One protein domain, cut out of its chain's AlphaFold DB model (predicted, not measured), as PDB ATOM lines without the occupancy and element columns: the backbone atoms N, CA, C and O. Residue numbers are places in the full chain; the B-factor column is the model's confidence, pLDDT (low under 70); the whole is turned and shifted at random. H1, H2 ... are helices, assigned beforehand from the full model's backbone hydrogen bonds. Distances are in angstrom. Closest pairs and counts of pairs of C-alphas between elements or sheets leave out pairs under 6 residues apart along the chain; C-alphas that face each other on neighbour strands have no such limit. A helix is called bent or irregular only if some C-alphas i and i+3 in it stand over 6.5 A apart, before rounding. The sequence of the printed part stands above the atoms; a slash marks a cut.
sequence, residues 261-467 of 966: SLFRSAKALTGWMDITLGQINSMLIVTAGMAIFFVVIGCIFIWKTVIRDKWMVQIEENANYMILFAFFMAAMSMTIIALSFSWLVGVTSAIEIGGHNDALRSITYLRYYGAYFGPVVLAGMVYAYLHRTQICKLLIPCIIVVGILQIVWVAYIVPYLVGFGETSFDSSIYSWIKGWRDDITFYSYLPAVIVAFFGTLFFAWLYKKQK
ATOM      1  N   SER A 261      -2.698 -36.663 -10.013       75.31
ATOM      2  CA  SER A 261      -3.462 -35.611  -9.330       75.31
ATOM      3  C   SER A 261      -2.655 -34.868  -8.257       75.31
ATOM      4  O   SER A 261      -2.875 -33.674  -8.082       75.31
ATOM      5  N   LEU A 262      -1.669 -35.520  -7.622       76.50
ATOM      6  CA  LEU A 262      -0.804 -34.903  -6.602       76.50
ATOM      7  C   LEU A 262       0.071 -33.782  -7.155       76.50
ATOM      8  O   LEU A 262       0.379 -32.828  -6.451       76.50
ATOM      9  N   PHE A 263       0.474 -33.901  -8.418       80.44
ATOM     10  CA  PHE A 263       1.393 -32.964  -9.060       80.44
ATOM     11  C   PHE A 263       0.671 -31.800  -9.750       80.44
ATOM     12  O   PHE A 263       1.305 -31.046 -10.483       80.44
ATOM     13  N   ARG A 264      -0.648 -31.650  -9.549       80.12
ATOM     14  CA  ARG A 264      -1.431 -30.558 -10.148       80.12
ATOM     15  C   ARG A 264      -1.187 -29.208  -9.471       80.12
ATOM     16  O   ARG A 264      -1.171 -28.201 -10.166       80.12
ATOM     17  N   SER A 265      -0.991 -29.177  -8.149       84.69
ATOM     18  CA  SER A 265      -0.704 -27.947  -7.396       84.69
ATOM     19  C   SER A 265      -0.045 -28.247  -6.040       84.69
ATOM     20  O   SER A 265      -0.149 -29.354  -5.513       84.69
ATOM     21  N   ALA A 266       0.606 -27.250  -5.429       84.00
ATOM     22  CA  ALA A 266       1.116 -27.366  -4.055       84.00
ATOM     23  C   ALA A 266      -0.018 -27.581  -3.028       84.00
ATOM     24  O   ALA A 266       0.165 -28.254  -2.009       84.00
ATOM     25  N   LYS A 267      -1.215 -27.056  -3.324       86.75
ATOM     26  CA  LYS A 267      -2.427 -27.277  -2.529       86.75
ATOM     27  C   LYS A 267      -2.913 -28.723  -2.615       86.75
ATOM     28  O   LYS A 267      -3.318 -29.255  -1.591       86.75
ATOM     29  N   ALA A 268      -2.766 -29.393  -3.760       87.31
ATOM     30  CA  ALA A 268      -3.057 -30.823  -3.871       87.31
ATOM     31  C   ALA A 268      -2.128 -31.672  -2.986       87.31
ATOM     32  O   ALA A 268      -2.584 -32.589  -2.311       87.31
ATOM     33  N   LEU A 269      -0.833 -31.351  -2.907       87.62
ATOM     34  CA  LEU A 269       0.060 -32.043  -1.970       87.62
ATOM     35  C   LEU A 269      -0.356 -31.806  -0.508       87.62
ATOM     36  O   LEU A 269      -0.382 -32.750   0.280       87.62
ATOM     37  N   THR A 270      -0.719 -30.564  -0.177       88.06
ATOM     38  CA  THR A 270      -1.204 -30.186   1.163       88.06
ATOM     39  C   THR A 270      -2.476 -30.959   1.514       88.06
ATOM     40  O   THR A 270      -2.489 -31.677   2.506       88.06
ATOM     41  N   GLY A 271      -3.490 -30.950   0.643       89.56
ATOM     42  CA  GLY A 271      -4.741 -31.678   0.860       89.56
ATOM     43  C   GLY A 271      -4.546 -33.190   1.008       89.56
ATOM     44  O   GLY A 271      -5.183 -33.817   1.848       89.56
ATOM     45  N   TRP A 272      -3.621 -33.798   0.257       91.62
ATOM     46  CA  TRP A 272      -3.295 -35.218   0.430       91.62
ATOM     47  C   TRP A 272      -2.654 -35.517   1.793       91.62
ATOM     48  O   TRP A 272      -2.986 -36.524   2.434       91.62
ATOM     49  N   MET A 273      -1.749 -34.642   2.246       90.62
ATOM     50  CA  MET A 273      -1.155 -34.728   3.581       90.62
ATOM     51  C   MET A 273      -2.212 -34.537   4.669       90.62
ATOM     52  O   MET A 273      -2.234 -35.331   5.607       90.62
ATOM     53  N   ASP A 274      -3.112 -33.566   4.520       90.75
ATOM     54  CA  ASP A 274      -4.179 -33.277   5.480       90.75
ATOM     55  C   ASP A 274      -5.138 -34.460   5.623       90.75
ATOM     56  O   ASP A 274      -5.423 -34.877   6.744       90.75
ATOM     57  N   ILE A 275      -5.557 -35.085   4.515       91.81
ATOM     58  CA  ILE A 275      -6.396 -36.294   4.565       91.81
ATOM     59  C   ILE A 275      -5.669 -37.426   5.305       91.81
ATOM     60  O   ILE A 275      -6.234 -38.077   6.183       91.81
ATOM     61  N   THR A 276      -4.401 -37.666   4.969       92.56
ATOM     62  CA  THR A 276      -3.633 -38.787   5.530       92.56
ATOM     63  C   THR A 276      -3.347 -38.592   7.020       92.56
ATOM     64  O   THR A 276      -3.591 -39.488   7.833       92.56
ATOM     65  N   LEU A 277      -2.827 -37.421   7.396       93.38
ATOM     66  CA  LEU A 277      -2.483 -37.088   8.777       93.38
ATOM     67  C   LEU A 277      -3.734 -36.891   9.629       93.38
ATOM     68  O   LEU A 277      -3.741 -37.305  10.788       93.38
ATOM     69  N   GLY A 278      -4.797 -36.332   9.053       92.31
ATOM     70  CA  GLY A 278      -6.070 -36.167   9.731       92.31
ATOM     71  C   GLY A 278      -6.718 -37.493  10.091       92.31
ATOM     72  O   GLY A 278      -7.137 -37.669  11.235       92.31
ATOM     73  N   GLN A 279      -6.689 -38.478   9.190       91.81
ATOM     74  CA  GLN A 279      -7.196 -39.814   9.500       91.81
ATOM     75  C   GLN A 279      -6.380 -40.461  10.625       91.81
ATOM     76  O   GLN A 279      -6.964 -40.942  11.596       91.81
ATOM     77  N   ILE A 280      -5.044 -40.416  10.556       92.44
ATOM     78  CA  ILE A 280      -4.172 -40.945  11.622       92.44
ATOM     79  C   ILE A 280      -4.480 -40.269  12.965       92.44
ATOM     80  O   ILE A 280      -4.597 -40.949  13.989       92.44
ATOM     81  N   ASN A 281      -4.633 -38.943  12.969       93.00
ATOM     82  CA  ASN A 281      -4.928 -38.190  14.179       93.00
ATOM     83  C   ASN A 281      -6.332 -38.478  14.725       93.00
ATOM     84  O   ASN A 281      -6.518 -38.568  15.934       93.00
ATOM     85  N   SER A 282      -7.307 -38.705  13.856       91.69
ATOM     86  CA  SER A 282      -8.673 -39.053  14.243       91.69
ATOM     87  C   SER A 282      -8.715 -40.368  15.032       91.69
ATOM     88  O   SER A 282      -9.297 -40.440  16.115       91.69
ATOM     89  N   MET A 283      -7.972 -41.392  14.591       92.25
ATOM     90  CA  MET A 283      -7.842 -42.645  15.349       92.25
ATOM     91  C   MET A 283      -7.071 -42.448  16.665       92.25
ATOM     92  O   MET A 283      -7.358 -43.085  17.685       92.25
ATOM     93  N   LEU A 284      -6.089 -41.544  16.672       93.75
ATOM     94  CA  LEU A 284      -5.377 -41.163  17.887       93.75
ATOM     95  C   LEU A 284      -6.329 -40.515  18.906       93.75
ATOM     96  O   LEU A 284      -6.305 -40.892  20.075       93.75
ATOM     97  N   ILE A 285      -7.212 -39.617  18.464       93.56
ATOM     98  CA  ILE A 285      -8.236 -38.969  19.293       93.56
ATOM     99  C   ILE A 285      -9.211 -40.003  19.870       93.56
ATOM    100  O   ILE A 285      -9.364 -40.076  21.091       93.56
ATOM    101  N   VAL A 286      -9.808 -40.862  19.035       92.75
ATOM    102  CA  VAL A 286     -10.785 -41.880  19.486       92.75
ATOM    103  C   VAL A 286     -10.207 -42.805  20.562       92.75
ATOM    104  O   VAL A 286     -10.928 -43.310  21.418       92.75
ATOM    105  N   THR A 287      -8.887 -42.988  20.574       94.94
ATOM    106  CA  THR A 287      -8.182 -43.829  21.548       94.94
ATOM    107  C   THR A 287      -7.517 -43.053  22.693       94.94
ATOM    108  O   THR A 287      -6.717 -43.629  23.436       94.94
ATOM    109  N   ALA A 288      -7.829 -41.759  22.841       95.50
ATOM    110  CA  ALA A 288      -7.219 -40.825  23.796       95.50
ATOM    111  C   ALA A 288      -5.680 -40.869  23.775       95.50
ATOM    112  O   ALA A 288      -5.010 -40.843  24.808       95.50
ATOM    113  N   GLY A 289      -5.108 -41.010  22.580       95.25
ATOM    114  CA  GLY A 289      -3.674 -41.078  22.336       95.25
ATOM    115  C   GLY A 289      -3.017 -42.418  22.680       95.25
ATOM    116  O   GLY A 289      -1.908 -42.705  22.233       95.25
ATOM    117  N   MET A 290      -3.699 -43.295  23.418       95.31
ATOM    118  CA  MET A 290      -3.102 -44.506  23.985       95.31
ATOM    119  C   MET A 290      -2.770 -45.578  22.939       95.31
ATOM    120  O   MET A 290      -1.857 -46.374  23.150       95.31
ATOM    121  N   ALA A 291      -3.458 -45.623  21.793       95.06
ATOM    122  CA  ALA A 291      -3.185 -46.659  20.794       95.06
ATOM    123  C   ALA A 291      -1.859 -46.461  20.035       95.06
ATOM    124  O   ALA A 291      -1.372 -47.408  19.408       95.06
ATOM    125  N   ILE A 292      -1.223 -45.283  20.130       95.69
ATOM    126  CA  ILE A 292       0.039 -44.991  19.430       95.69
ATOM    127  C   ILE A 292       1.153 -45.976  19.798       95.69
ATOM    128  O   ILE A 292       1.926 -46.389  18.935       95.69
ATOM    129  N   PHE A 293       1.203 -46.418  21.061       95.06
ATOM    130  CA  PHE A 293       2.198 -47.386  21.526       95.06
ATOM    131  C   PHE A 293       2.084 -48.706  20.755       95.06
ATOM    132  O   PHE A 293       3.093 -49.319  20.417       95.06
ATOM    133  N   PHE A 294       0.859 -49.127  20.433       95.81
ATOM    134  CA  PHE A 294       0.576 -50.381  19.736       95.81
ATOM    135  C   PHE A 294       0.934 -50.301  18.253       95.81
ATOM    136  O   PHE A 294       1.533 -51.232  17.713       95.81
ATOM    137  N   VAL A 295       0.646 -49.166  17.617       95.38
ATOM    138  CA  VAL A 295       1.002 -48.915  16.215       95.38
ATOM    139  C   VAL A 295       2.518 -48.838  16.037       95.38
ATOM    140  O   VAL A 295       3.056 -49.463  15.126       95.38
ATOM    141  N   VAL A 296       3.229 -48.151  16.939       96.06
ATOM    142  CA  VAL A 296       4.699 -48.055  16.892       96.06
ATOM    143  C   VAL A 296       5.353 -49.434  17.020       96.06
ATOM    144  O   VAL A 296       6.303 -49.725  16.292       96.06
ATOM    145  N   ILE A 297       4.826 -50.319  17.874       96.38
ATOM    146  CA  ILE A 297       5.277 -51.721  17.937       96.38
ATOM    147  C   ILE A 297       5.089 -52.397  16.573       96.38
ATOM    148  O   ILE A 297       6.022 -53.028  16.077       96.38
ATOM    149  N   GLY A 298       3.926 -52.232  15.942       96.69
ATOM    150  CA  GLY A 298       3.663 -52.772  14.606       96.69
ATOM    151  C   GLY A 298       4.660 -52.287  13.553       96.69
ATOM    152  O   GLY A 298       5.250 -53.106  12.847       96.69
ATOM    153  N   CYS A 299       4.946 -50.981  13.520       96.69
ATOM    154  CA  CYS A 299       5.972 -50.401  12.648       96.69
ATOM    155  C   CYS A 299       7.356 -51.022  12.893       96.69
ATOM    156  O   CYS A 299       8.064 -51.340  11.938       96.69
ATOM    157  N   ILE A 300       7.734 -51.260  14.155       96.00
ATOM    158  CA  ILE A 300       9.000 -51.923  14.508       96.00
ATOM    159  C   ILE A 300       9.031 -53.367  13.988       96.00
ATOM    160  O   ILE A 300      10.055 -53.794  13.454       96.00
ATOM    161  N   PHE A 301       7.936 -54.122  14.114       96.56
ATOM    162  CA  PHE A 301       7.845 -55.491  13.591       96.56
ATOM    163  C   PHE A 301       7.963 -55.532  12.065       96.56
ATOM    164  O   PHE A 301       8.691 -56.372  11.527       96.56
ATOM    165  N   ILE A 302       7.290 -54.616  11.363       96.75
ATOM    166  CA  ILE A 302       7.384 -54.496   9.905       96.75
ATOM    167  C   ILE A 302       8.820 -54.138   9.508       96.75
ATOM    168  O   ILE A 302       9.419 -54.841   8.696       96.75
ATOM    169  N   TRP A 303       9.421 -53.130  10.145       97.00
ATOM    170  CA  TRP A 303      10.804 -52.724   9.885       97.00
ATOM    171  C   TRP A 303      11.798 -53.871  10.098       97.00
ATOM    172  O   TRP A 303      12.585 -54.187   9.206       97.00
ATOM    173  N   LYS A 304      11.714 -54.563  11.242       95.75
ATOM    174  CA  LYS A 304      12.556 -55.728  11.561       95.75
ATOM    175  C   LYS A 304      12.381 -56.877  10.569       95.75
ATOM    176  O   LYS A 304      13.343 -57.587  10.284       95.75
ATOM    177  N   THR A 305      11.182 -57.043  10.018       95.31
ATOM    178  CA  THR A 305      10.910 -58.015   8.951       95.31
ATOM    179  C   THR A 305      11.617 -57.621   7.655       95.31
ATOM    180  O   THR A 305      12.282 -58.461   7.045       95.31
ATOM    181  N   VAL A 306      11.537 -56.346   7.258       96.06
ATOM    182  CA  VAL A 306      12.176 -55.815   6.041       96.06
ATOM    183  C   VAL A 306      13.695 -55.978   6.101       96.06
ATOM    184  O   VAL A 306      14.277 -56.545   5.177       96.06
ATOM    185  N   ILE A 307      14.333 -55.601   7.214       96.62
ATOM    186  CA  ILE A 307      15.792 -55.743   7.389       96.62
ATOM    187  C   ILE A 307      16.241 -57.179   7.715       96.62
ATOM    188  O   ILE A 307      17.428 -57.417   7.926       96.62
ATOM    189  N   ARG A 308      15.306 -58.142   7.771       92.88
ATOM    190  CA  ARG A 308      15.546 -59.552   8.129       92.88
ATOM    191  C   ARG A 308      16.309 -59.716   9.443       92.88
ATOM    192  O   ARG A 308      17.244 -60.513   9.542       92.88
ATOM    193  N   ASP A 309      15.897 -58.965  10.457       93.88
ATOM    194  CA  ASP A 309      16.485 -59.049  11.787       93.88
ATOM    195  C   ASP A 309      16.391 -60.492  12.318       93.88
ATOM    196  O   ASP A 309      15.317 -61.105  12.321       93.88
ATOM    197  N   LYS A 310      17.519 -61.041  12.790       90.81
ATOM    198  CA  LYS A 310      17.606 -62.414  13.318       90.81
ATOM    199  C   LYS A 310      16.616 -62.655  14.461       90.81
ATOM    200  O   LYS A 310      16.100 -63.765  14.592       90.81
ATOM    201  N   TRP A 311      16.303 -61.619  15.241       91.06
ATOM    202  CA  TRP A 311      15.333 -61.672  16.335       91.06
ATOM    203  C   TRP A 311      13.944 -62.153  15.886       91.06
ATOM    204  O   TRP A 311      13.245 -62.834  16.636       91.06
ATOM    205  N   MET A 312      13.545 -61.851  14.648       92.69
ATOM    206  CA  MET A 312      12.232 -62.234  14.123       92.69
ATOM    207  C   MET A 312      12.078 -63.747  13.952       92.69
ATOM    208  O   MET A 312      10.986 -64.269  14.131       92.69
ATOM    209  N   VAL A 313      13.161 -64.448  13.602       89.69
ATOM    210  CA  VAL A 313      13.132 -65.887  13.289       89.69
ATOM    211  C   VAL A 313      13.480 -66.743  14.510       89.69
ATOM    212  O   VAL A 313      13.065 -67.893  14.592       89.69
ATOM    213  N   GLN A 314      14.212 -66.183  15.478       86.88
ATOM    214  CA  GLN A 314      14.614 -66.887  16.701       86.88
ATOM    215  C   GLN A 314      13.454 -67.158  17.666       86.88
ATOM    216  O   GLN A 314      13.492 -68.136  18.408       86.88
ATOM    217  N   ILE A 315      12.435 -66.298  17.674       85.19
ATOM    218  CA  ILE A 315      11.283 -66.417  18.571       85.19
ATOM    219  C   ILE A 315      10.073 -66.818  17.736       85.19
ATOM    220  O   ILE A 315       9.567 -66.030  16.947       85.19
ATOM    221  N   GLU A 316       9.573 -68.036  17.936       81.44
ATOM    222  CA  GLU A 316       8.455 -68.572  17.148       81.44
ATOM    223  C   GLU A 316       7.186 -67.703  17.248       81.44
ATOM    224  O   GLU A 316       6.489 -67.488  16.256       81.44
ATOM    225  N   GLU A 317       6.917 -67.133  18.427       87.75
ATOM    226  CA  GLU A 317       5.760 -66.259  18.667       87.75
ATOM    227  C   GLU A 317       5.835 -64.931  17.887       87.75
ATOM    228  O   GLU A 317       4.790 -64.349  17.589       87.75
ATOM    229  N   ASN A 318       7.028 -64.487  17.456       94.00
ATOM    230  CA  ASN A 318       7.185 -63.283  16.628       94.00
ATOM    231  C   ASN A 318       6.487 -63.409  15.273       94.00
ATOM    232  O   ASN A 318       6.049 -62.401  14.716       94.00
ATOM    233  N   ALA A 319       6.323 -64.631  14.759       94.25
ATOM    234  CA  ALA A 319       5.567 -64.860  13.537       94.25
ATOM    235  C   ALA A 319       4.092 -64.459  13.690       94.25
ATOM    236  O   ALA A 319       3.535 -63.869  12.768       94.25
ATOM    237  N   ASN A 320       3.477 -64.712  14.852       97.00
ATOM    238  CA  ASN A 320       2.078 -64.357  15.104       97.00
ATOM    239  C   ASN A 320       1.886 -62.836  15.104       97.00
ATOM    240  O   ASN A 320       0.983 -62.334  14.439       97.00
ATOM    241  N   TYR A 321       2.761 -62.097  15.797       97.44
ATOM    242  CA  TYR A 321       2.742 -60.631  15.783       97.44
ATOM    243  C   TYR A 321       2.972 -60.082  14.376       97.44
ATOM    244  O   TYR A 321       2.215 -59.226  13.928       97.44
ATOM    245  N   MET A 322       3.977 -60.603  13.664       96.38
ATOM    246  CA  MET A 322       4.287 -60.168  12.304       96.38
ATOM    247  C   MET A 322       3.087 -60.346  11.375       96.38
ATOM    248  O   MET A 322       2.758 -59.415  10.654       96.38
ATOM    249  N   ILE A 323       2.404 -61.493  11.427       97.62
ATOM    250  CA  ILE A 323       1.232 -61.761  10.585       97.62
ATOM    251  C   ILE A 323       0.119 -60.749  10.848       97.62
ATOM    252  O   ILE A 323      -0.402 -60.170   9.897       97.62
ATOM    253  N   LEU A 324      -0.228 -60.519  12.119       98.25
ATOM    254  CA  LEU A 324      -1.287 -59.574  12.473       98.25
ATOM    255  C   LEU A 324      -0.909 -58.143  12.064       98.25
ATOM    256  O   LEU A 324      -1.698 -57.472  11.404       98.25
ATOM    257  N   PHE A 325       0.302 -57.685  12.386       98.44
ATOM    258  CA  PHE A 325       0.737 -56.336  12.026       98.44
ATOM    259  C   PHE A 325       0.849 -56.148  10.513       98.44
ATOM    260  O   PHE A 325       0.257 -55.217   9.977       98.44
ATOM    261  N   ALA A 326       1.556 -57.033   9.808       97.94
ATOM    262  CA  ALA A 326       1.782 -56.895   8.374       97.94
ATOM    263  C   ALA A 326       0.472 -56.938   7.581       97.94
ATOM    264  O   ALA A 326       0.287 -56.121   6.689       97.94
ATOM    265  N   PHE A 327      -0.448 -57.848   7.914       98.44
ATOM    266  CA  PHE A 327      -1.718 -57.955   7.200       98.44
ATOM    267  C   PHE A 327      -2.637 -56.761   7.478       98.44
ATOM    268  O   PHE A 327      -3.041 -56.058   6.553       98.44
ATOM    269  N   PHE A 328      -2.945 -56.486   8.748       97.94
ATOM    270  CA  PHE A 328      -3.952 -55.479   9.083       97.94
ATOM    271  C   PHE A 328      -3.449 -54.045   8.896       97.94
ATOM    272  O   PHE A 328      -4.214 -53.196   8.443       97.94
ATOM    273  N   MET A 329      -2.162 -53.764   9.140       97.12
ATOM    274  CA  MET A 329      -1.606 -52.441   8.830       97.12
ATOM    275  C   MET A 329      -1.465 -52.218   7.321       97.12
ATOM    276  O   MET A 329      -1.633 -51.084   6.880       97.12
ATOM    277  N   ALA A 330      -1.213 -53.261   6.516       97.06
ATOM    278  CA  ALA A 330      -1.236 -53.129   5.058       97.06
ATOM    279  C   ALA A 330      -2.652 -52.834   4.543       97.06
ATOM    280  O   ALA A 330      -2.820 -51.901   3.762       97.06
ATOM    281  N   ALA A 331      -3.673 -53.558   5.020       95.56
ATOM    282  CA  ALA A 331      -5.070 -53.299   4.654       95.56
ATOM    283  C   ALA A 331      -5.501 -51.868   5.031       95.56
ATOM    284  O   ALA A 331      -6.059 -51.142   4.204       95.56
ATOM    285  N   MET A 332      -5.153 -51.431   6.246       94.06
ATOM    286  CA  MET A 332      -5.374 -50.066   6.719       94.06
ATOM    287  C   MET A 332      -4.679 -49.031   5.829       94.06
ATOM    288  O   MET A 332      -5.335 -48.123   5.324       94.06
ATOM    289  N   SER A 333      -3.378 -49.198   5.574       93.31
ATOM    290  CA  SER A 333      -2.590 -48.247   4.779       93.31
ATOM    291  C   SER A 333      -3.119 -48.131   3.349       93.31
ATOM    292  O   SER A 333      -3.287 -47.026   2.847       93.31
ATOM    293  N   MET A 334      -3.452 -49.256   2.708       91.75
ATOM    294  CA  MET A 334      -4.013 -49.251   1.352       91.75
ATOM    295  C   MET A 334      -5.376 -48.562   1.287       91.75
ATOM    296  O   MET A 334      -5.675 -47.891   0.302       91.75
ATOM    297  N   THR A 335      -6.184 -48.687   2.340       90.69
ATOM    298  CA  THR A 335      -7.490 -48.024   2.425       90.69
ATOM    299  C   THR A 335      -7.338 -46.512   2.598       90.69
ATOM    300  O   THR A 335      -7.987 -45.760   1.873       90.69
ATOM    301  N   ILE A 336      -6.442 -46.062   3.485       90.88
ATOM    302  CA  ILE A 336      -6.125 -44.634   3.676       90.88
ATOM    303  C   ILE A 336      -5.590 -44.036   2.369       90.88
ATOM    304  O   ILE A 336      -6.072 -42.999   1.919       90.88
ATOM    305  N   ILE A 337      -4.661 -44.729   1.699       89.44
ATOM    306  CA  ILE A 337      -4.119 -44.305   0.403       89.44
ATOM    307  C   ILE A 337      -5.248 -44.169  -0.628       89.44
ATOM    308  O   ILE A 337      -5.387 -43.115  -1.243       89.44
ATOM    309  N   ALA A 338      -6.099 -45.184  -0.797       86.00
ATOM    310  CA  ALA A 338      -7.198 -45.130  -1.762       86.00
ATOM    311  C   ALA A 338      -8.177 -43.970  -1.489       86.00
ATOM    312  O   ALA A 338      -8.605 -43.288  -2.423       86.00
ATOM    313  N   LEU A 339      -8.497 -43.712  -0.217       84.06
ATOM    314  CA  LEU A 339      -9.355 -42.596   0.188       84.06
ATOM    315  C   LEU A 339      -8.708 -41.243  -0.085       84.06
ATOM    316  O   LEU A 339      -9.356 -40.376  -0.666       84.06
ATOM    317  N   SER A 340      -7.430 -41.093   0.270       88.62
ATOM    318  CA  SER A 340      -6.684 -39.848   0.076       88.62
ATOM    319  C   SER A 340      -6.675 -39.396  -1.382       88.62
ATOM    320  O   SER A 340      -6.781 -38.206  -1.641       88.62
ATOM    321  N   PHE A 341      -6.634 -40.329  -2.340       87.62
ATOM    322  CA  PHE A 341      -6.718 -40.010  -3.767       87.62
ATOM    323  C   PHE A 341      -8.144 -39.755  -4.254       87.62
ATOM    324  O   PHE A 341      -8.344 -38.899  -5.112       87.62
ATOM    325  N   SER A 342      -9.127 -40.484  -3.723       84.00
ATOM    326  CA  SER A 342     -10.521 -40.387  -4.182       84.00
ATOM    327  C   SER A 342     -11.155 -39.039  -3.845       84.00
ATOM    328  O   SER A 342     -11.936 -38.515  -4.631       84.00
ATOM    329  N   TRP A 343     -10.792 -38.466  -2.697       86.44
ATOM    330  CA  TRP A 343     -11.347 -37.202  -2.203       86.44
ATOM    331  C   TRP A 343     -10.455 -35.987  -2.484       86.44
ATOM    332  O   TRP A 343     -10.859 -34.852  -2.228       86.44
ATOM    333  N   LEU A 344      -9.265 -36.208  -3.057       89.12
ATOM    334  CA  LEU A 344      -8.234 -35.182  -3.190       89.12
ATOM    335  C   LEU A 344      -8.710 -33.940  -3.939       89.12
ATOM    336  O   LEU A 344      -8.425 -32.821  -3.522       89.12
ATOM    337  N   VAL A 345      -9.424 -34.134  -5.049       86.12
ATOM    338  CA  VAL A 345      -9.884 -33.028  -5.903       86.12
ATOM    339  C   VAL A 345     -10.844 -32.118  -5.137       86.12
ATOM    340  O   VAL A 345     -10.691 -30.901  -5.186       86.12
ATOM    341  N   GLY A 346     -11.782 -32.701  -4.385       85.50
ATOM    342  CA  GLY A 346     -12.744 -31.939  -3.591       85.50
ATOM    343  C   GLY A 346     -12.088 -31.189  -2.430       85.50
ATOM    344  O   GLY A 346     -12.375 -30.013  -2.232       85.50
ATOM    345  N   VAL A 347     -11.150 -31.824  -1.717       87.62
ATOM    346  CA  VAL A 347     -10.395 -31.164  -0.634       87.62
ATOM    347  C   VAL A 347      -9.507 -30.046  -1.181       87.62
ATOM    348  O   VAL A 347      -9.474 -28.959  -0.614       87.62
ATOM    349  N   THR A 348      -8.834 -30.269  -2.312       88.00
ATOM    350  CA  THR A 348      -7.998 -29.241  -2.957       88.00
ATOM    351  C   THR A 348      -8.839 -28.024  -3.341       88.00
ATOM    352  O   THR A 348      -8.458 -26.902  -3.028       88.00
ATOM    353  N   SER A 349     -10.015 -28.251  -3.935       84.88
ATOM    354  CA  SER A 349     -10.954 -27.183  -4.288       84.88
ATOM    355  C   SER A 349     -11.462 -26.422  -3.059       84.88
ATOM    356  O   SER A 349     -11.504 -25.195  -3.089       84.88
ATOM    357  N   ALA A 350     -11.778 -27.117  -1.960       83.31
ATOM    358  CA  ALA A 350     -12.185 -26.479  -0.707       83.31
ATOM    359  C   ALA A 350     -11.076 -25.575  -0.135       83.31
ATOM    360  O   ALA A 350     -11.343 -24.442   0.258       83.31
ATOM    361  N   ILE A 351      -9.818 -26.036  -0.166       82.19
ATOM    362  CA  ILE A 351      -8.654 -25.255   0.280       82.19
ATOM    363  C   ILE A 351      -8.394 -24.045  -0.633       82.19
ATOM    364  O   ILE A 351      -7.978 -22.995  -0.149       82.19
ATOM    365  N   GLU A 352      -8.585 -24.189  -1.947       82.69
ATOM    366  CA  GLU A 352      -8.357 -23.117  -2.926       82.69
ATOM    367  C   GLU A 352      -9.425 -22.018  -2.851       82.69
ATOM    368  O   GLU A 352      -9.087 -20.842  -2.953       82.69
ATOM    369  N   ILE A 353     -10.690 -22.391  -2.642       78.88
ATOM    370  CA  ILE A 353     -11.834 -21.465  -2.601       78.88
ATOM    371  C   ILE A 353     -12.056 -20.897  -1.186       78.88
ATOM    372  O   ILE A 353     -12.698 -19.862  -1.031       78.88
ATOM    373  N   GLY A 354     -11.525 -21.550  -0.145       66.75
ATOM    374  CA  GLY A 354     -11.788 -21.187   1.252       66.75
ATOM    375  C   GLY A 354     -13.216 -21.516   1.704       66.75
ATOM    376  O   GLY A 354     -13.717 -20.896   2.636       66.75
ATOM    377  N   GLY A 355     -13.878 -22.461   1.027       65.88
ATOM    378  CA  GLY A 355     -15.264 -22.859   1.286       65.88
ATOM    379  C   GLY A 355     -15.392 -24.231   1.952       65.88
ATOM    380  O   GLY A 355     -14.471 -25.049   1.924       65.88
ATOM    381  N   HIS A 356     -16.570 -24.513   2.512       68.94
ATOM    382  CA  HIS A 356     -16.899 -25.812   3.098       68.94
ATOM    383  C   HIS A 356     -17.608 -26.706   2.072       68.94
ATOM    384  O   HIS A 356     -18.688 -26.387   1.587       68.94
ATOM    385  N   ASN A 357     -16.991 -27.838   1.739       73.62
ATOM    386  CA  ASN A 357     -17.550 -28.876   0.868       73.62
ATOM    387  C   ASN A 357     -17.479 -30.224   1.608       73.62
ATOM    388  O   ASN A 357     -16.511 -30.463   2.332       73.62
ATOM    389  N   ASP A 358     -18.454 -31.115   1.377       74.69
ATOM    390  CA  ASP A 358     -18.508 -32.506   1.870       74.69
ATOM    391  C   ASP A 358     -17.169 -33.254   1.763       74.69
ATOM    392  O   ASP A 358     -16.828 -34.069   2.618       74.69
ATOM    393  N   ALA A 359     -16.340 -32.931   0.767       81.19
ATOM    394  CA  ALA A 359     -15.022 -33.536   0.622       81.19
ATOM    395  C   ALA A 359     -14.103 -33.374   1.851       81.19
ATOM    396  O   ALA A 359     -13.283 -34.263   2.105       81.19
ATOM    397  N   LEU A 360     -14.248 -32.301   2.642       83.75
ATOM    398  CA  LEU A 360     -13.471 -32.075   3.871       83.75
ATOM    399  C   LEU A 360     -13.710 -33.159   4.928       83.75
ATOM    400  O   LEU A 360     -12.801 -33.467   5.700       83.75
ATOM    401  N   ARG A 361     -14.873 -33.825   4.909       85.38
ATOM    402  CA  ARG A 361     -15.177 -34.967   5.785       85.38
ATOM    403  C   ARG A 361     -14.137 -36.081   5.669       85.38
ATOM    404  O   ARG A 361     -13.851 -36.760   6.651       85.38
ATOM    405  N   SER A 362     -13.521 -36.251   4.496       86.44
ATOM    406  CA  SER A 362     -12.492 -37.276   4.261       86.44
ATOM    407  C   SER A 362     -11.274 -37.167   5.193       86.44
ATOM    408  O   SER A 362     -10.616 -38.183   5.433       86.44
ATOM    409  N   ILE A 363     -11.014 -35.983   5.762       89.75
ATOM    410  CA  ILE A 363      -9.920 -35.718   6.707       89.75
ATOM    411  C   ILE A 363     -10.142 -36.439   8.044       89.75
ATOM    412  O   ILE A 363      -9.182 -36.939   8.623       89.75
ATOM    413  N   THR A 364     -11.387 -36.568   8.512       88.19
ATOM    414  CA  THR A 364     -11.729 -37.245   9.781       88.19
ATOM    415  C   THR A 364     -12.492 -38.555   9.584       88.19
ATOM    416  O   THR A 364     -13.057 -39.128  10.508       88.19
ATOM    417  N   TYR A 365     -12.497 -39.106   8.368       84.31
ATOM    418  CA  TYR A 365     -13.363 -40.237   8.041       84.31
ATOM    419  C   TYR A 365     -12.780 -41.606   8.437       84.31
ATOM    420  O   TYR A 365     -12.087 -42.267   7.658       84.31
ATOM    421  N   LEU A 366     -13.105 -42.083   9.644       85.19
ATOM    422  CA  LEU A 366     -12.576 -43.344  10.196       85.19
ATOM    423  C   LEU A 366     -13.256 -44.631   9.700       85.19
ATOM    424  O   LEU A 366     -12.674 -45.717   9.810       85.19
ATOM    425  N   ARG A 367     -14.486 -44.535   9.173       81.81
ATOM    426  CA  ARG A 367     -15.387 -45.675   8.896       81.81
ATOM    427  C   ARG A 367     -14.699 -46.842   8.181       81.81
ATOM    428  O   ARG A 367     -14.842 -47.985   8.596       81.81
ATOM    429  N   TYR A 368     -13.936 -46.560   7.127       78.38
ATOM    430  CA  TYR A 368     -13.505 -47.593   6.183       78.38
ATOM    431  C   TYR A 368     -12.284 -48.402   6.613       78.38
ATOM    432  O   TYR A 368     -12.197 -49.583   6.294       78.38
ATOM    433  N   TYR A 369     -11.326 -47.789   7.308       87.62
ATOM    434  CA  TYR A 369     -10.104 -48.486   7.714       87.62
ATOM    435  C   TYR A 369     -10.138 -48.929   9.184       87.62
ATOM    436  O   TYR A 369      -9.350 -49.788   9.586       87.62
ATOM    437  N   GLY A 370     -11.068 -48.383   9.979       88.75
ATOM    438  CA  GLY A 370     -11.233 -48.716  11.392       88.75
ATOM    439  C   GLY A 370     -11.444 -50.206  11.659       88.75
ATOM    440  O   GLY A 370     -10.967 -50.717  12.672       88.75
ATOM    441  N   ALA A 371     -12.054 -50.928  10.712       90.06
ATOM    442  CA  ALA A 371     -12.277 -52.370  10.806       90.06
ATOM    443  C   ALA A 371     -10.986 -53.180  11.022       90.06
ATOM    444  O   ALA A 371     -10.999 -54.195  11.715       90.06
ATOM    445  N   TYR A 372      -9.855 -52.719  10.481       94.12
ATOM    446  CA  TYR A 372      -8.569 -53.417  10.582       94.12
ATOM    447  C   TYR A 372      -7.801 -53.082  11.866       94.12
ATOM    448  O   TYR A 372      -6.837 -53.766  12.210       94.12
ATOM    449  N   PHE A 373      -8.197 -52.027  12.584       94.69
ATOM    450  CA  PHE A 373      -7.404 -51.483  13.683       94.69
ATOM    451  C   PHE A 373      -7.477 -52.339  14.958       94.69
ATOM    452  O   PHE A 373      -6.479 -52.495  15.663       94.69
ATOM    453  N   GLY A 374      -8.624 -52.970  15.226       95.88
ATOM    454  CA  GLY A 374      -8.828 -53.837  16.394       95.88
ATOM    455  C   GLY A 374      -7.772 -54.948  16.549       95.88
ATOM    456  O   GLY A 374      -7.142 -55.038  17.608       95.88
ATOM    457  N   PRO A 375      -7.505 -55.771  15.514       97.75
ATOM    458  CA  PRO A 375      -6.438 -56.775  15.550       97.75
ATOM    459  C   PRO A 375      -5.018 -56.210  15.751       97.75
ATOM    460  O   PRO A 375      -4.197 -56.852  16.413       97.75
ATOM    461  N   VAL A 376      -4.723 -55.013  15.225       97.81
ATOM    462  CA  VAL A 376      -3.438 -54.315  15.445       97.81
ATOM    463  C   VAL A 376      -3.284 -53.947  16.921       97.81
ATOM    464  O   VAL A 376      -2.253 -54.228  17.536       97.81
ATOM    465  N   VAL A 377      -4.340 -53.387  17.513       97.81
ATOM    466  CA  VAL A 377      -4.396 -53.037  18.938       97.81
ATOM    467  C   VAL A 377      -4.255 -54.282  19.811       97.81
ATOM    468  O   VAL A 377      -3.466 -54.269  20.753       97.81
ATOM    469  N   LEU A 378      -4.924 -55.389  19.468       98.38
ATOM    470  CA  LEU A 378      -4.771 -56.666  20.172       98.38
ATOM    471  C   LEU A 378      -3.308 -57.125  20.196       98.38
ATOM    472  O   LEU A 378      -2.766 -57.399  21.269       98.38
ATOM    473  N   ALA A 379      -2.661 -57.194  19.029       98.25
ATOM    474  CA  ALA A 379      -1.268 -57.618  18.918       98.25
ATOM    475  C   ALA A 379      -0.335 -56.709  19.737       98.25
ATOM    476  O   ALA A 379       0.518 -57.201  20.480       98.25
ATOM    477  N   GLY A 380      -0.538 -55.390  19.668       97.44
ATOM    478  CA  GLY A 380       0.244 -54.418  20.428       97.44
ATOM    479  C   GLY A 380       0.030 -54.499  21.941       97.44
ATOM    480  O   GLY A 380       1.008 -54.463  22.683       97.44
ATOM    481  N   MET A 381      -1.207 -54.672  22.419       97.75
ATOM    482  CA  MET A 381      -1.509 -54.824  23.850       97.75
ATOM    483  C   MET A 381      -0.913 -56.112  24.425       97.75
ATOM    484  O   MET A 381      -0.332 -56.097  25.513       97.75
ATOM    485  N   VAL A 382      -1.021 -57.225  23.691       97.50
ATOM    486  CA  VAL A 382      -0.422 -58.513  24.073       97.50
ATOM    487  C   VAL A 382       1.100 -58.388  24.142       97.50
ATOM    488  O   VAL A 382       1.690 -58.757  25.162       97.50
ATOM    489  N   TYR A 383       1.731 -57.820  23.108       96.75
ATOM    490  CA  TYR A 383       3.178 -57.601  23.099       96.75
ATOM    491  C   TYR A 383       3.598 -56.698  24.255       96.75
ATOM    492  O   TYR A 383       4.535 -57.016  24.986       96.75
ATOM    493  N   ALA A 384       2.862 -55.606  24.474       95.69
ATOM    494  CA  ALA A 384       3.136 -54.701  25.569       95.69
ATOM    495  C   ALA A 384       3.067 -55.435  26.909       95.69
ATOM    496  O   ALA A 384       3.977 -55.323  27.721       95.69
ATOM    497  N   TYR A 385       2.048 -56.254  27.149       96.00
ATOM    498  CA  TYR A 385       1.938 -56.992  28.402       96.00
ATOM    499  C   TYR A 385       3.102 -57.963  28.660       96.00
ATOM    500  O   TYR A 385       3.564 -58.072  29.803       96.00
ATOM    501  N   LEU A 386       3.565 -58.664  27.621       94.00
ATOM    502  CA  LEU A 386       4.630 -59.666  27.719       94.00
ATOM    503  C   LEU A 386       6.036 -59.045  27.754       94.00
ATOM    504  O   LEU A 386       6.921 -59.580  28.418       94.00
ATOM    505  N   HIS A 387       6.236 -57.888  27.118       91.88
ATOM    506  CA  HIS A 387       7.549 -57.263  26.918       91.88
ATOM    507  C   HIS A 387       7.680 -55.887  27.590       91.88
ATOM    508  O   HIS A 387       8.188 -54.919  27.021       91.88
ATOM    509  N   ARG A 388       7.268 -55.808  28.857       89.69
ATOM    510  CA  ARG A 388       7.139 -54.558  29.632       89.69
ATOM    511  C   ARG A 388       8.380 -53.668  29.641       89.69
ATOM    512  O   ARG A 388       8.279 -52.445  29.551       89.69
ATOM    513  N   THR A 389       9.561 -54.269  29.740       86.62
ATOM    514  CA  THR A 389      10.838 -53.539  29.766       86.62
ATOM    515  C   THR A 389      11.170 -52.900  28.421       86.62
ATOM    516  O   THR A 389      11.773 -51.829  28.386       86.62
ATOM    517  N   GLN A 390      10.760 -53.522  27.316       87.19
ATOM    518  CA  GLN A 390      10.969 -52.994  25.969       87.19
ATOM    519  C   GLN A 390      10.019 -51.826  25.700       87.19
ATOM    520  O   GLN A 390      10.459 -50.799  25.193       87.19
ATOM    521  N   ILE A 391       8.765 -51.920  26.154       88.56
ATOM    522  CA  ILE A 391       7.798 -50.814  26.062       88.56
ATOM    523  C   ILE A 391       8.271 -49.569  26.803       88.56
ATOM    524  O   ILE A 391       8.112 -48.466  26.291       88.56
ATOM    525  N   CYS A 392       8.915 -49.721  27.964       89.19
ATOM    526  CA  CYS A 392       9.438 -48.575  28.715       89.19
ATOM    527  C   CYS A 392      10.409 -47.710  27.889       89.19
ATOM    528  O   CYS A 392      10.483 -46.505  28.113       89.19
ATOM    529  N   LYS A 393      11.114 -48.302  26.912       91.38
ATOM    530  CA  LYS A 393      12.021 -47.584  26.000       91.38
ATOM    531  C   LYS A 393      11.284 -46.803  24.909       91.38
ATOM    532  O   LYS A 393      11.846 -45.868  24.353       91.38
ATOM    533  N   LEU A 394      10.041 -47.178  24.609       92.75
ATOM    534  CA  LEU A 394       9.209 -46.552  23.580       92.75
ATOM    535  C   LEU A 394       8.345 -45.408  24.124       92.75
ATOM    536  O   LEU A 394       7.788 -44.653  23.336       92.75
ATOM    537  N   LEU A 395       8.264 -45.238  25.452       93.38
ATOM    538  CA  LEU A 395       7.370 -44.253  26.064       93.38
ATOM    539  C   LEU A 395       7.647 -42.817  25.596       93.38
ATOM    540  O   LEU A 395       6.734 -42.143  25.131       93.38
ATOM    541  N   ILE A 396       8.903 -42.368  25.690       94.62
ATOM    542  CA  ILE A 396       9.301 -41.007  25.293       94.62
ATOM    543  C   ILE A 396       9.136 -40.788  23.778       94.62
ATOM    544  O   ILE A 396       8.484 -39.811  23.413       94.62
ATOM    545  N   PRO A 397       9.632 -41.678  22.889       94.69
ATOM    546  CA  PRO A 397       9.393 -41.548  21.451       94.69
ATOM    547  C   PRO A 397       7.912 -41.404  21.086       94.69
ATOM    548  O   PRO A 397       7.560 -40.532  20.300       94.69
ATOM    549  N   CYS A 398       7.030 -42.208  21.687       95.44
ATOM    550  CA  CYS A 398       5.593 -42.122  21.436       95.44
ATOM    551  C   CYS A 398       4.997 -40.780  21.884       95.44
ATOM    552  O   CYS A 398       4.196 -40.211  21.150       95.44
ATOM    553  N   ILE A 399       5.405 -40.250  23.043       96.44
ATOM    554  CA  ILE A 399       4.961 -38.927  23.516       96.44
ATOM    555  C   ILE A 399       5.383 -37.828  22.531       96.44
ATOM    556  O   ILE A 399       4.574 -36.963  22.204       96.44
ATOM    557  N   ILE A 400       6.620 -37.882  22.023       95.62
ATOM    558  CA  ILE A 400       7.123 -36.918  21.032       95.62
ATOM    559  C   ILE A 400       6.298 -36.994  19.742       95.62
ATOM    560  O   ILE A 400       5.856 -35.964  19.242       95.62
ATOM    561  N   VAL A 401       6.043 -38.204  19.233       94.69
ATOM    562  CA  VAL A 401       5.222 -38.409  18.028       94.69
ATOM    563  C   VAL A 401       3.813 -37.844  18.216       94.69
ATOM    564  O   VAL A 401       3.333 -37.130  17.343       94.69
ATOM    565  N   VAL A 402       3.169 -38.104  19.359       96.19
ATOM    566  CA  VAL A 402       1.845 -37.539  19.665       96.19
ATOM    567  C   VAL A 402       1.895 -36.016  19.714       96.19
ATOM    568  O   VAL A 402       1.043 -35.380  19.106       96.19
ATOM    569  N   GLY A 403       2.899 -35.428  20.373       95.75
ATOM    570  CA  GLY A 403       3.073 -33.975  20.427       95.75
ATOM    571  C   GLY A 403       3.196 -33.345  19.038       95.75
ATOM    572  O   GLY A 403       2.500 -32.378  18.747       95.75
ATOM    573  N   ILE A 404       4.005 -33.936  18.152       94.69
ATOM    574  CA  ILE A 404       4.146 -33.475  16.761       94.69
ATOM    575  C   ILE A 404       2.811 -33.586  16.016       94.69
ATOM    576  O   ILE A 404       2.397 -32.622  15.380       94.69
ATOM    577  N   LEU A 405       2.116 -34.724  16.119       94.44
ATOM    578  CA  LEU A 405       0.818 -34.913  15.462       94.44
ATOM    579  C   LEU A 405      -0.231 -33.909  15.957       94.44
ATOM    580  O   LEU A 405      -0.971 -33.377  15.138       94.44
ATOM    581  N   GLN A 406      -0.260 -33.600  17.259       94.88
ATOM    582  CA  GLN A 406      -1.174 -32.593  17.807       94.88
ATOM    583  C   GLN A 406      -0.830 -31.177  17.336       94.88
ATOM    584  O   GLN A 406      -1.739 -30.417  17.013       94.88
ATOM    585  N   ILE A 407       0.457 -30.823  17.250       93.81
ATOM    586  CA  ILE A 407       0.881 -29.528  16.696       93.81
ATOM    587  C   ILE A 407       0.440 -29.420  15.238       93.81
ATOM    588  O   ILE A 407      -0.156 -28.416  14.863       93.81
ATOM    589  N   VAL A 408       0.680 -30.459  14.430       92.56
ATOM    590  CA  VAL A 408       0.260 -30.466  13.022       92.56
ATOM    591  C   VAL A 408      -1.258 -30.338  12.906       92.56
ATOM    592  O   VAL A 408      -1.750 -29.500  12.155       92.56
ATOM    593  N   TRP A 409      -1.997 -31.116  13.694       93.06
ATOM    594  CA  TRP A 409      -3.454 -31.087  13.714       93.06
ATOM    595  C   TRP A 409      -3.998 -29.692  14.036       93.06
ATOM    596  O   TRP A 409      -4.777 -29.143  13.262       93.06
ATOM    597  N   VAL A 410      -3.553 -29.093  15.141       92.25
ATOM    598  CA  VAL A 410      -4.071 -27.806  15.624       92.25
ATOM    599  C   VAL A 410      -3.620 -26.633  14.757       92.25
ATOM    600  O   VAL A 410      -4.420 -25.744  14.484       92.25
ATOM    601  N   ALA A 411      -2.352 -26.609  14.343       89.75
ATOM    602  CA  ALA A 411      -1.792 -25.465  13.629       89.75
ATOM    603  C   ALA A 411      -2.132 -25.465  12.134       89.75
ATOM    604  O   ALA A 411      -2.247 -24.389  11.553       89.75
ATOM    605  N   TYR A 412      -2.284 -26.643  11.514       86.31
ATOM    606  CA  TYR A 412      -2.410 -26.747  10.058       86.31
ATOM    607  C   TYR A 412      -3.725 -27.352   9.576       86.31
ATOM    608  O   TYR A 412      -4.154 -26.969   8.499       86.31
ATOM    609  N   ILE A 413      -4.382 -28.246  10.325       89.81
ATOM    610  CA  ILE A 413      -5.590 -28.937   9.830       89.81
ATOM    611  C   ILE A 413      -6.873 -28.310  10.388       89.81
ATOM    612  O   ILE A 413      -7.748 -27.920   9.620       89.81
ATOM    613  N   VAL A 414      -6.979 -28.155  11.714       89.06
ATOM    614  CA  VAL A 414      -8.173 -27.605  12.389       89.06
ATOM    615  C   VAL A 414      -8.645 -26.265  11.808       89.06
ATOM    616  O   VAL A 414      -9.856 -26.129  11.638       89.06
ATOM    617  N   PRO A 415      -7.775 -25.296  11.447       85.62
ATOM    618  CA  PRO A 415      -8.226 -24.025  10.881       85.62
ATOM    619  C   PRO A 415      -9.099 -24.161   9.623       85.62
ATOM    620  O   PRO A 415      -9.933 -23.295   9.389       85.62
ATOM    621  N   TYR A 416      -8.955 -25.246   8.852       79.69
ATOM    622  CA  TYR A 416      -9.773 -25.518   7.661       79.69
ATOM    623  C   TYR A 416     -11.071 -26.285   7.961       79.69
ATOM    624  O   TYR A 416     -11.938 -26.387   7.095       79.69
ATOM    625  N   LEU A 417     -11.200 -26.853   9.164       82.44
ATOM    626  CA  LEU A 417     -12.353 -27.661   9.583       82.44
ATOM    627  C   LEU A 417     -13.374 -26.868  10.412       82.44
ATOM    628  O   LEU A 417     -14.523 -27.290  10.552       82.44
ATOM    629  N   VAL A 418     -12.961 -25.740  10.996       79.62
ATOM    630  CA  VAL A 418     -13.852 -24.838  11.741       79.62
ATOM    631  C   VAL A 418     -14.966 -24.344  10.819       79.62
ATOM    632  O   VAL A 418     -14.696 -23.956   9.691       79.62
ATOM    633  N   GLY A 419     -16.207 -24.366  11.301       69.50
ATOM    634  CA  GLY A 419     -17.400 -24.006  10.533       69.50
ATOM    635  C   GLY A 419     -18.065 -25.179   9.809       69.50
ATOM    636  O   GLY A 419     -19.196 -25.034   9.355       69.50
ATOM    637  N   PHE A 420     -17.433 -26.361   9.745       73.38
ATOM    638  CA  PHE A 420     -18.003 -27.522   9.056       73.38
ATOM    639  C   PHE A 420     -18.400 -28.662  10.008       73.38
ATOM    640  O   PHE A 420     -17.558 -29.426  10.494       73.38
ATOM    641  N   GLY A 421     -19.715 -28.806  10.221       66.25
ATOM    642  CA  GLY A 421     -20.369 -29.791  11.101       66.25
ATOM    643  C   GLY A 421     -19.821 -31.217  11.006       66.25
ATOM    644  O   GLY A 421     -19.506 -31.849  12.019       66.25
ATOM    645  N   GLU A 422     -19.629 -31.699   9.776       72.19
ATOM    646  CA  GLU A 422     -19.337 -33.106   9.474       72.19
ATOM    647  C   GLU A 422     -17.892 -33.546   9.740       72.19
ATOM    648  O   GLU A 422     -17.476 -34.626   9.328       72.19
ATOM    649  N   THR A 423     -17.075 -32.724  10.392       78.62
ATOM    650  CA  THR A 423     -15.667 -33.071  10.644       78.62
ATOM    651  C   THR A 423     -15.352 -33.315  12.113       78.62
ATOM    652  O   THR A 423     -14.317 -33.896  12.429       78.62
ATOM    653  N   SER A 424     -16.282 -32.997  13.014       79.88
ATOM    654  CA  SER A 424     -16.069 -33.038  14.465       79.88
ATOM    655  C   SER A 424     -16.419 -34.371  15.147       79.88
ATOM    656  O   SER A 424     -16.248 -34.492  16.365       79.88
ATOM    657  N   PHE A 425     -16.880 -35.376  14.388       77.81
ATOM    658  CA  PHE A 425     -17.379 -36.665  14.893       77.81
ATOM    659  C   PHE A 425     -16.473 -37.288  15.965       77.81
ATOM    660  O   PHE A 425     -16.931 -37.641  17.054       77.81
ATOM    661  N   ASP A 426     -15.173 -37.376  15.691       83.69
ATOM    662  CA  ASP A 426     -14.217 -38.044  16.575       83.69
ATOM    663  C   ASP A 426     -13.837 -37.207  17.796       83.69
ATOM    664  O   ASP A 426     -13.560 -37.756  18.861       83.69
ATOM    665  N   SER A 427     -13.864 -35.878  17.675       87.06
ATOM    666  CA  SER A 427     -13.604 -34.954  18.782       87.06
ATOM    667  C   SER A 427     -14.803 -34.767  19.715       87.06
ATOM    668  O   SER A 427     -14.599 -34.495  20.900       87.06
ATOM    669  N   SER A 428     -16.028 -34.971  19.214       85.75
ATOM    670  CA  SER A 428     -17.287 -34.731  19.940       85.75
ATOM    671  C   SER A 428     -17.373 -35.461  21.285       85.75
ATOM    672  O   SER A 428     -17.934 -34.941  22.248       85.75
ATOM    673  N   ILE A 429     -16.734 -36.634  21.394       87.81
ATOM    674  CA  ILE A 429     -16.705 -37.443  22.622       87.81
ATOM    675  C   ILE A 429     -16.040 -36.721  23.800       87.81
ATOM    676  O   ILE A 429     -16.326 -37.050  24.950       87.81
ATOM    677  N   TYR A 430     -15.168 -35.744  23.537       90.19
ATOM    678  CA  TYR A 430     -14.448 -34.997  24.573       90.19
ATOM    679  C   TYR A 430     -14.875 -33.534  24.686       90.19
ATOM    680  O   TYR A 430     -14.619 -32.923  25.718       90.19
ATOM    681  N   SER A 431     -15.496 -32.969  23.650       85.44
ATOM    682  CA  SER A 431     -15.991 -31.587  23.650       85.44
ATOM    683  C   SER A 431     -17.463 -31.457  24.048       85.44
ATOM    684  O   SER A 431     -17.957 -30.340  24.141       85.44
ATOM    685  N   TRP A 432     -18.151 -32.577  24.302       77.00
ATOM    686  CA  TRP A 432     -19.579 -32.634  24.658       77.00
ATOM    687  C   TRP A 432     -20.522 -31.964  23.659       77.00
ATOM    688  O   TRP A 432     -21.664 -31.640  23.976       77.00
ATOM    689  N   ILE A 433     -20.046 -31.832  22.429       76.50
ATOM    690  CA  ILE A 433     -20.847 -31.392  21.303       76.50
ATOM    691  C   ILE A 433     -21.785 -32.531  20.908       76.50
ATOM    692  O   ILE A 433     -21.363 -33.683  20.752       76.50
ATOM    693  N   LYS A 434     -23.065 -32.213  20.753       69.25
ATOM    694  CA  LYS A 434     -24.152 -33.096  20.311       69.25
ATOM    695  C   LYS A 434     -24.247 -33.155  18.784       69.25
ATOM    696  O   LYS A 434     -25.323 -33.259  18.200       69.25
ATOM    697  N   GLY A 435     -23.089 -33.111  18.132       62.12
ATOM    698  CA  GLY A 435     -22.950 -33.246  16.692       62.12
ATOM    699  C   GLY A 435     -23.631 -32.133  15.917       62.12
ATOM    700  O   GLY A 435     -23.266 -30.972  16.043       62.12
ATOM    701  N   TRP A 436     -24.608 -32.515  15.099       59.59
ATOM    702  CA  TRP A 436     -25.197 -31.689  14.048       59.59
ATOM    703  C   TRP A 436     -25.895 -30.412  14.528       59.59
ATOM    704  O   TRP A 436     -26.155 -29.548  13.699       59.59
ATOM    705  N   ARG A 437     -26.213 -30.282  15.824       57.19
ATOM    706  CA  ARG A 437     -26.874 -29.091  16.385       57.19
ATOM    707  C   ARG A 437     -25.932 -27.953  16.756       57.19
ATOM    708  O   ARG A 437     -26.389 -26.813  16.782       57.19
ATOM    709  N   ASP A 438     -24.672 -28.260  17.045       65.81
ATOM    710  CA  ASP A 438     -23.764 -27.291  17.646       65.81
ATOM    711  C   ASP A 438     -22.787 -26.736  16.614       65.81
ATOM    712  O   ASP A 438     -22.307 -27.449  15.726       65.81
ATOM    713  N   ASP A 439     -22.432 -25.466  16.779       66.50
ATOM    714  CA  ASP A 439     -21.454 -24.830  15.914       66.50
ATOM    715  C   ASP A 439     -20.069 -25.424  16.138       66.50
ATOM    716  O   ASP A 439     -19.547 -25.526  17.259       66.50
ATOM    717  N   ILE A 440     -19.438 -25.811  15.033       77.56
ATOM    718  CA  ILE A 440     -18.099 -26.381  15.071       77.56
ATOM    719  C   ILE A 440     -17.087 -25.250  15.075       77.56
ATOM    720  O   ILE A 440     -16.732 -24.686  14.044       77.56
ATOM    721  N   THR A 441     -16.598 -24.935  16.265       80.06
ATOM    722  CA  THR A 441     -15.563 -23.934  16.494       80.06
ATOM    723  C   THR A 441     -14.208 -24.599  16.708       80.06
ATOM    724  O   THR A 441     -14.070 -25.820  16.803       80.06
ATOM    725  N   PHE A 442     -13.163 -23.791  16.855       82.06
ATOM    726  CA  PHE A 442     -11.858 -24.294  17.274       82.06
ATOM    727  C   PHE A 442     -11.928 -25.046  18.623       82.06
ATOM    728  O   PHE A 442     -11.247 -26.057  18.828       82.06
ATOM    729  N   TYR A 443     -12.810 -24.607  19.527       81.94
ATOM    730  CA  TYR A 443     -13.030 -25.234  20.832       81.94
ATOM    731  C   TYR A 443     -13.722 -26.597  20.739       81.94
ATOM    732  O   TYR A 443     -13.653 -27.376  21.687       81.94
ATOM    733  N   SER A 444     -14.297 -26.942  19.587       84.12
ATOM    734  CA  SER A 444     -14.852 -28.271  19.325       84.12
ATOM    735  C   SER A 444     -13.774 -29.357  19.254       84.12
ATOM    736  O   SER A 444     -14.056 -30.518  19.553       84.12
ATOM    737  N   TYR A 445     -12.533 -28.981  18.919       89.19
ATOM    738  CA  TYR A 445     -11.399 -29.895  18.739       89.19
ATOM    739  C   TYR A 445     -10.397 -29.863  19.899       89.19
ATOM    740  O   TYR A 445      -9.762 -30.876  20.198       89.19
ATOM    741  N   LEU A 446     -10.241 -28.720  20.573       90.19
ATOM    742  CA  LEU A 446      -9.205 -28.530  21.592       90.19
ATOM    743  C   LEU A 446      -9.299 -29.513  22.783       90.19
ATOM    744  O   LEU A 446      -8.262 -30.073  23.154       90.19
ATOM    745  N   PRO A 447     -10.484 -29.814  23.358       92.88
ATOM    746  CA  PRO A 447     -10.608 -30.817  24.418       92.88
ATOM    747  C   PRO A 447     -10.100 -32.194  23.986       92.88
ATOM    748  O   PRO A 447      -9.415 -32.872  24.750       92.88
ATOM    749  N   ALA A 448     -10.365 -32.585  22.738       92.38
ATOM    750  CA  ALA A 448      -9.911 -33.857  22.189       92.38
ATOM    751  C   ALA A 448      -8.380 -33.932  22.090       92.38
ATOM    752  O   ALA A 448      -7.787 -34.952  22.441       92.38
ATOM    753  N   VAL A 449      -7.735 -32.833  21.690       93.50
ATOM    754  CA  VAL A 449      -6.269 -32.704  21.641       93.50
ATOM    755  C   VAL A 449      -5.659 -32.818  23.039       93.50
ATOM    756  O   VAL A 449      -4.699 -33.567  23.248       93.50
ATOM    757  N   ILE A 450      -6.244 -32.118  24.016       94.12
ATOM    758  CA  ILE A 450      -5.826 -32.162  25.423       94.12
ATOM    759  C   ILE A 450      -5.939 -33.596  25.950       94.12
ATOM    760  O   ILE A 450      -4.971 -34.135  26.489       94.12
ATOM    761  N   VAL A 451      -7.087 -34.248  25.747       95.19
ATOM    762  CA  VAL A 451      -7.310 -35.628  26.194       95.19
ATOM    763  C   VAL A 451      -6.359 -36.603  25.502       95.19
ATOM    764  O   VAL A 451      -5.807 -37.470  26.175       95.19
ATOM    765  N   ALA A 452      -6.094 -36.457  24.202       95.69
ATOM    766  CA  ALA A 452      -5.150 -37.320  23.494       95.69
ATOM    767  C   ALA A 452      -3.718 -37.183  24.042       95.69
ATOM    768  O   ALA A 452      -3.032 -38.183  24.293       95.69
ATOM    769  N   PHE A 453      -3.262 -35.953  24.284       95.69
ATOM    770  CA  PHE A 453      -1.924 -35.697  24.810       95.69
ATOM    771  C   PHE A 453      -1.770 -36.164  26.266       95.69
ATOM    772  O   PHE A 453      -0.885 -36.969  26.577       95.69
ATOM    773  N   PHE A 454      -2.660 -35.730  27.166       95.75
ATOM    774  CA  PHE A 454      -2.604 -36.119  28.577       95.75
ATOM    775  C   PHE A 454      -2.955 -37.593  28.797       95.75
ATOM    776  O   PHE A 454      -2.364 -38.227  29.671       95.75
ATOM    777  N   GLY A 455      -3.833 -38.172  27.977       95.69
ATOM    778  CA  GLY A 455      -4.121 -39.607  27.963       95.69
ATOM    779  C   GLY A 455      -2.874 -40.430  27.642       95.69
ATOM    780  O   GLY A 455      -2.558 -41.382  28.360       95.69
ATOM    781  N   THR A 456      -2.084 -39.998  26.653       96.81
ATOM    782  CA  THR A 456      -0.784 -40.610  26.327       96.81
ATOM    783  C   THR A 456       0.193 -40.527  27.501       96.81
ATOM    784  O   THR A 456       0.806 -41.534  27.873       96.81
ATOM    785  N   LEU A 457       0.329 -39.347  28.118       97.00
ATOM    786  CA  LEU A 457       1.205 -39.137  29.277       97.00
ATOM    787  C   LEU A 457       0.790 -40.000  30.471       97.00
ATOM    788  O   LEU A 457       1.633 -40.641  31.105       97.00
ATOM    789  N   PHE A 458      -0.506 -40.042  30.767       96.75
ATOM    790  CA  PHE A 458      -1.041 -40.789  31.893       96.75
ATOM    791  C   PHE A 458      -0.908 -42.300  31.683       96.75
ATOM    792  O   PHE A 458      -0.477 -43.011  32.593       96.75
ATOM    793  N   PHE A 459      -1.162 -42.793  30.467       95.12
ATOM    794  CA  PHE A 459      -0.912 -44.189  30.116       95.12
ATOM    795  C   PHE A 459       0.569 -44.550  30.269       95.12
ATOM    796  O   PHE A 459       0.897 -45.544  30.921       95.12
ATOM    797  N   ALA A 460       1.480 -43.715  29.755       95.88
ATOM    798  CA  ALA A 460       2.920 -43.911  29.918       95.88
ATOM    799  C   ALA A 460       3.342 -43.915  31.398       95.88
ATOM    800  O   ALA A 460       4.158 -44.745  31.815       95.88
ATOM    801  N   TRP A 461       2.762 -43.032  32.214       96.44
ATOM    802  CA  TRP A 461       3.002 -42.977  33.655       96.44
ATOM    803  C   TRP A 461       2.526 -44.247  34.369       96.44
ATOM    804  O   TRP A 461       3.316 -44.863  35.092       96.44
ATOM    805  N   LEU A 462       1.288 -44.694  34.126       95.62
ATOM    806  CA  LEU A 462       0.750 -45.945  34.680       95.62
ATOM    807  C   LEU A 462       1.630 -47.136  34.303       95.62
ATOM    808  O   LEU A 462       1.943 -47.987  35.142       95.62
ATOM    809  N   TYR A 463       2.075 -47.165  33.050       93.31
ATOM    810  CA  TYR A 463       2.928 -48.215  32.530       93.31
ATOM    811  C   TYR A 463       4.304 -48.228  33.214       93.31
ATOM    812  O   TYR A 463       4.769 -49.282  33.658       93.31
ATOM    813  N   LYS A 464       4.924 -47.055  33.402       93.56
ATOM    814  CA  LYS A 464       6.181 -46.890  34.155       93.56
ATOM    815  C   LYS A 464       6.025 -47.285  35.629       93.56
ATOM    816  O   LYS A 464       6.947 -47.848  36.216       93.56
ATOM    817  N   LYS A 465       4.851 -47.045  36.221       95.31
ATOM    818  CA  LYS A 465       4.474 -47.489  37.577       95.31
ATOM    819  C   LYS A 465       4.065 -48.965  37.651       95.31
ATOM    820  O   LYS A 465       3.676 -49.429  38.722       95.31
ATOM    821  N   GLN A 466       4.172 -49.703  36.544       93.75
ATOM    822  CA  GLN A 466       3.841 -51.125  36.432       93.75
ATOM    823  C   GLN A 466       2.370 -51.447  36.759       93.75
ATOM    824  O   GLN A 466       2.034 -52.562  37.156       93.75
ATOM    825  N   LYS A 467       1.467 -50.474  36.585       95.06
ATOM    826  CA  LYS A 467       0.024 -50.606  36.832       95.06
ATOM    827  C   LYS A 467      -0.717 -51.043  35.563       95.06
ATOM    828  O   LYS A 467      -1.621 -50.360  35.096       95.06
TER     829      LYS A 467
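AT A GLANCE: This is residues 261 to 467 of the 966 residues of an uncharacterized protein of Coprococcus sp. HPP0074 (UniProt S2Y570). Two pairs of long helices, H5 with H8 and H9 with H11, run lengthwise through the body, and H2 and H3 cross steeply between the pairs. H6 and H7 pack on H2 at one end, H4 makes a corner with H5 at the other, and short H10 packs on H11. The printed part has 207 residues with eleven named helices, H1 to H11 in chain order, and no named strand: all helix. It is compact, with a radius of gyration of the C-alphas of 18.1 A and spans of 56 by 38 by 25 A.

HOW THE PARTS SIT: Start at Ser 261: H1, residues 261 to 264, and H2, residues 266 to 286, touch only at the corner, closest at the C-alphas of Leu 262 and Ala 268, 5.4 A. H2 is the hub, touching six helices. H3, residues 292 to 306, touches H5, residues 318 to 342, about perpendicular at 75 degrees, with the C-alphas of Gly 298 and Phe 325 closest, 5.3 A. H4, residues 310 to 314, and H5 only just touch, only at the corner, with 3 pairs of C-alphas within 8 A. Residues 272 to 279 of H2 touch residues 336 to 341 of H5, closest at the C-alphas of Ile 275 and Ser 340, 5.7 A. H6, residues 344 to 353, and H7, residues 358 to 363, touch H2, with closest C-alphas Ala 268 to Thr 348, 5.3 A, and Ile 275 to Ile 363, 4.2 A. H8, residues 370 to 386, touches H5 at a shallow tilt of 31 degrees, opposite ways, with the C-alphas of Phe 328 and Tyr 372 closest, 5.3 A. H9, residues 388 to 417, touches H11, residues 446 to 464, at a shallow tilt of 4 degrees, opposite ways, closest at the C-alphas of Leu 395 and Ala 460, 5.9 A. H10, residues 428 to 431, touches H11, closest at the C-alphas of Tyr 430 and Ala 448, 5.3 A. Every O i to N i+4 pair is within hydrogen-bond range in H2, H3, H4, H5, H6 and H11, against 10 of 13 in H8, 18 of 26 in H9 and 0 of 2 in H7, where 3 of 3 O i to N i+3 pairs are; H1 and H10 are too short for such a pair.

IN THESE COORDINATES: Find C-alpha 266 at (1.116, -27.366, -4.055); H2 runs 30.1 A from there. H5 spans 35.6 A, and H9, 38.8 A, has a kink of 39 degrees near residue 395. H9 is irregular, C-alphas 393 and 396 being 7.2 A apart, and H8 only just, C-alphas 371 and 374 being 6.7 A apart. H11 ends at C-alpha 464, (6.181, -46.890, 34.155).

THE WHOLE: The two C-alphas farthest apart, of Gln 314 and Arg 437, are 56.1 A apart. The printed part has no cut, and H10 to H11 is a long link. The pLDDT is under 70 at residues 354 to 356, 419, 421 and 434 to 439.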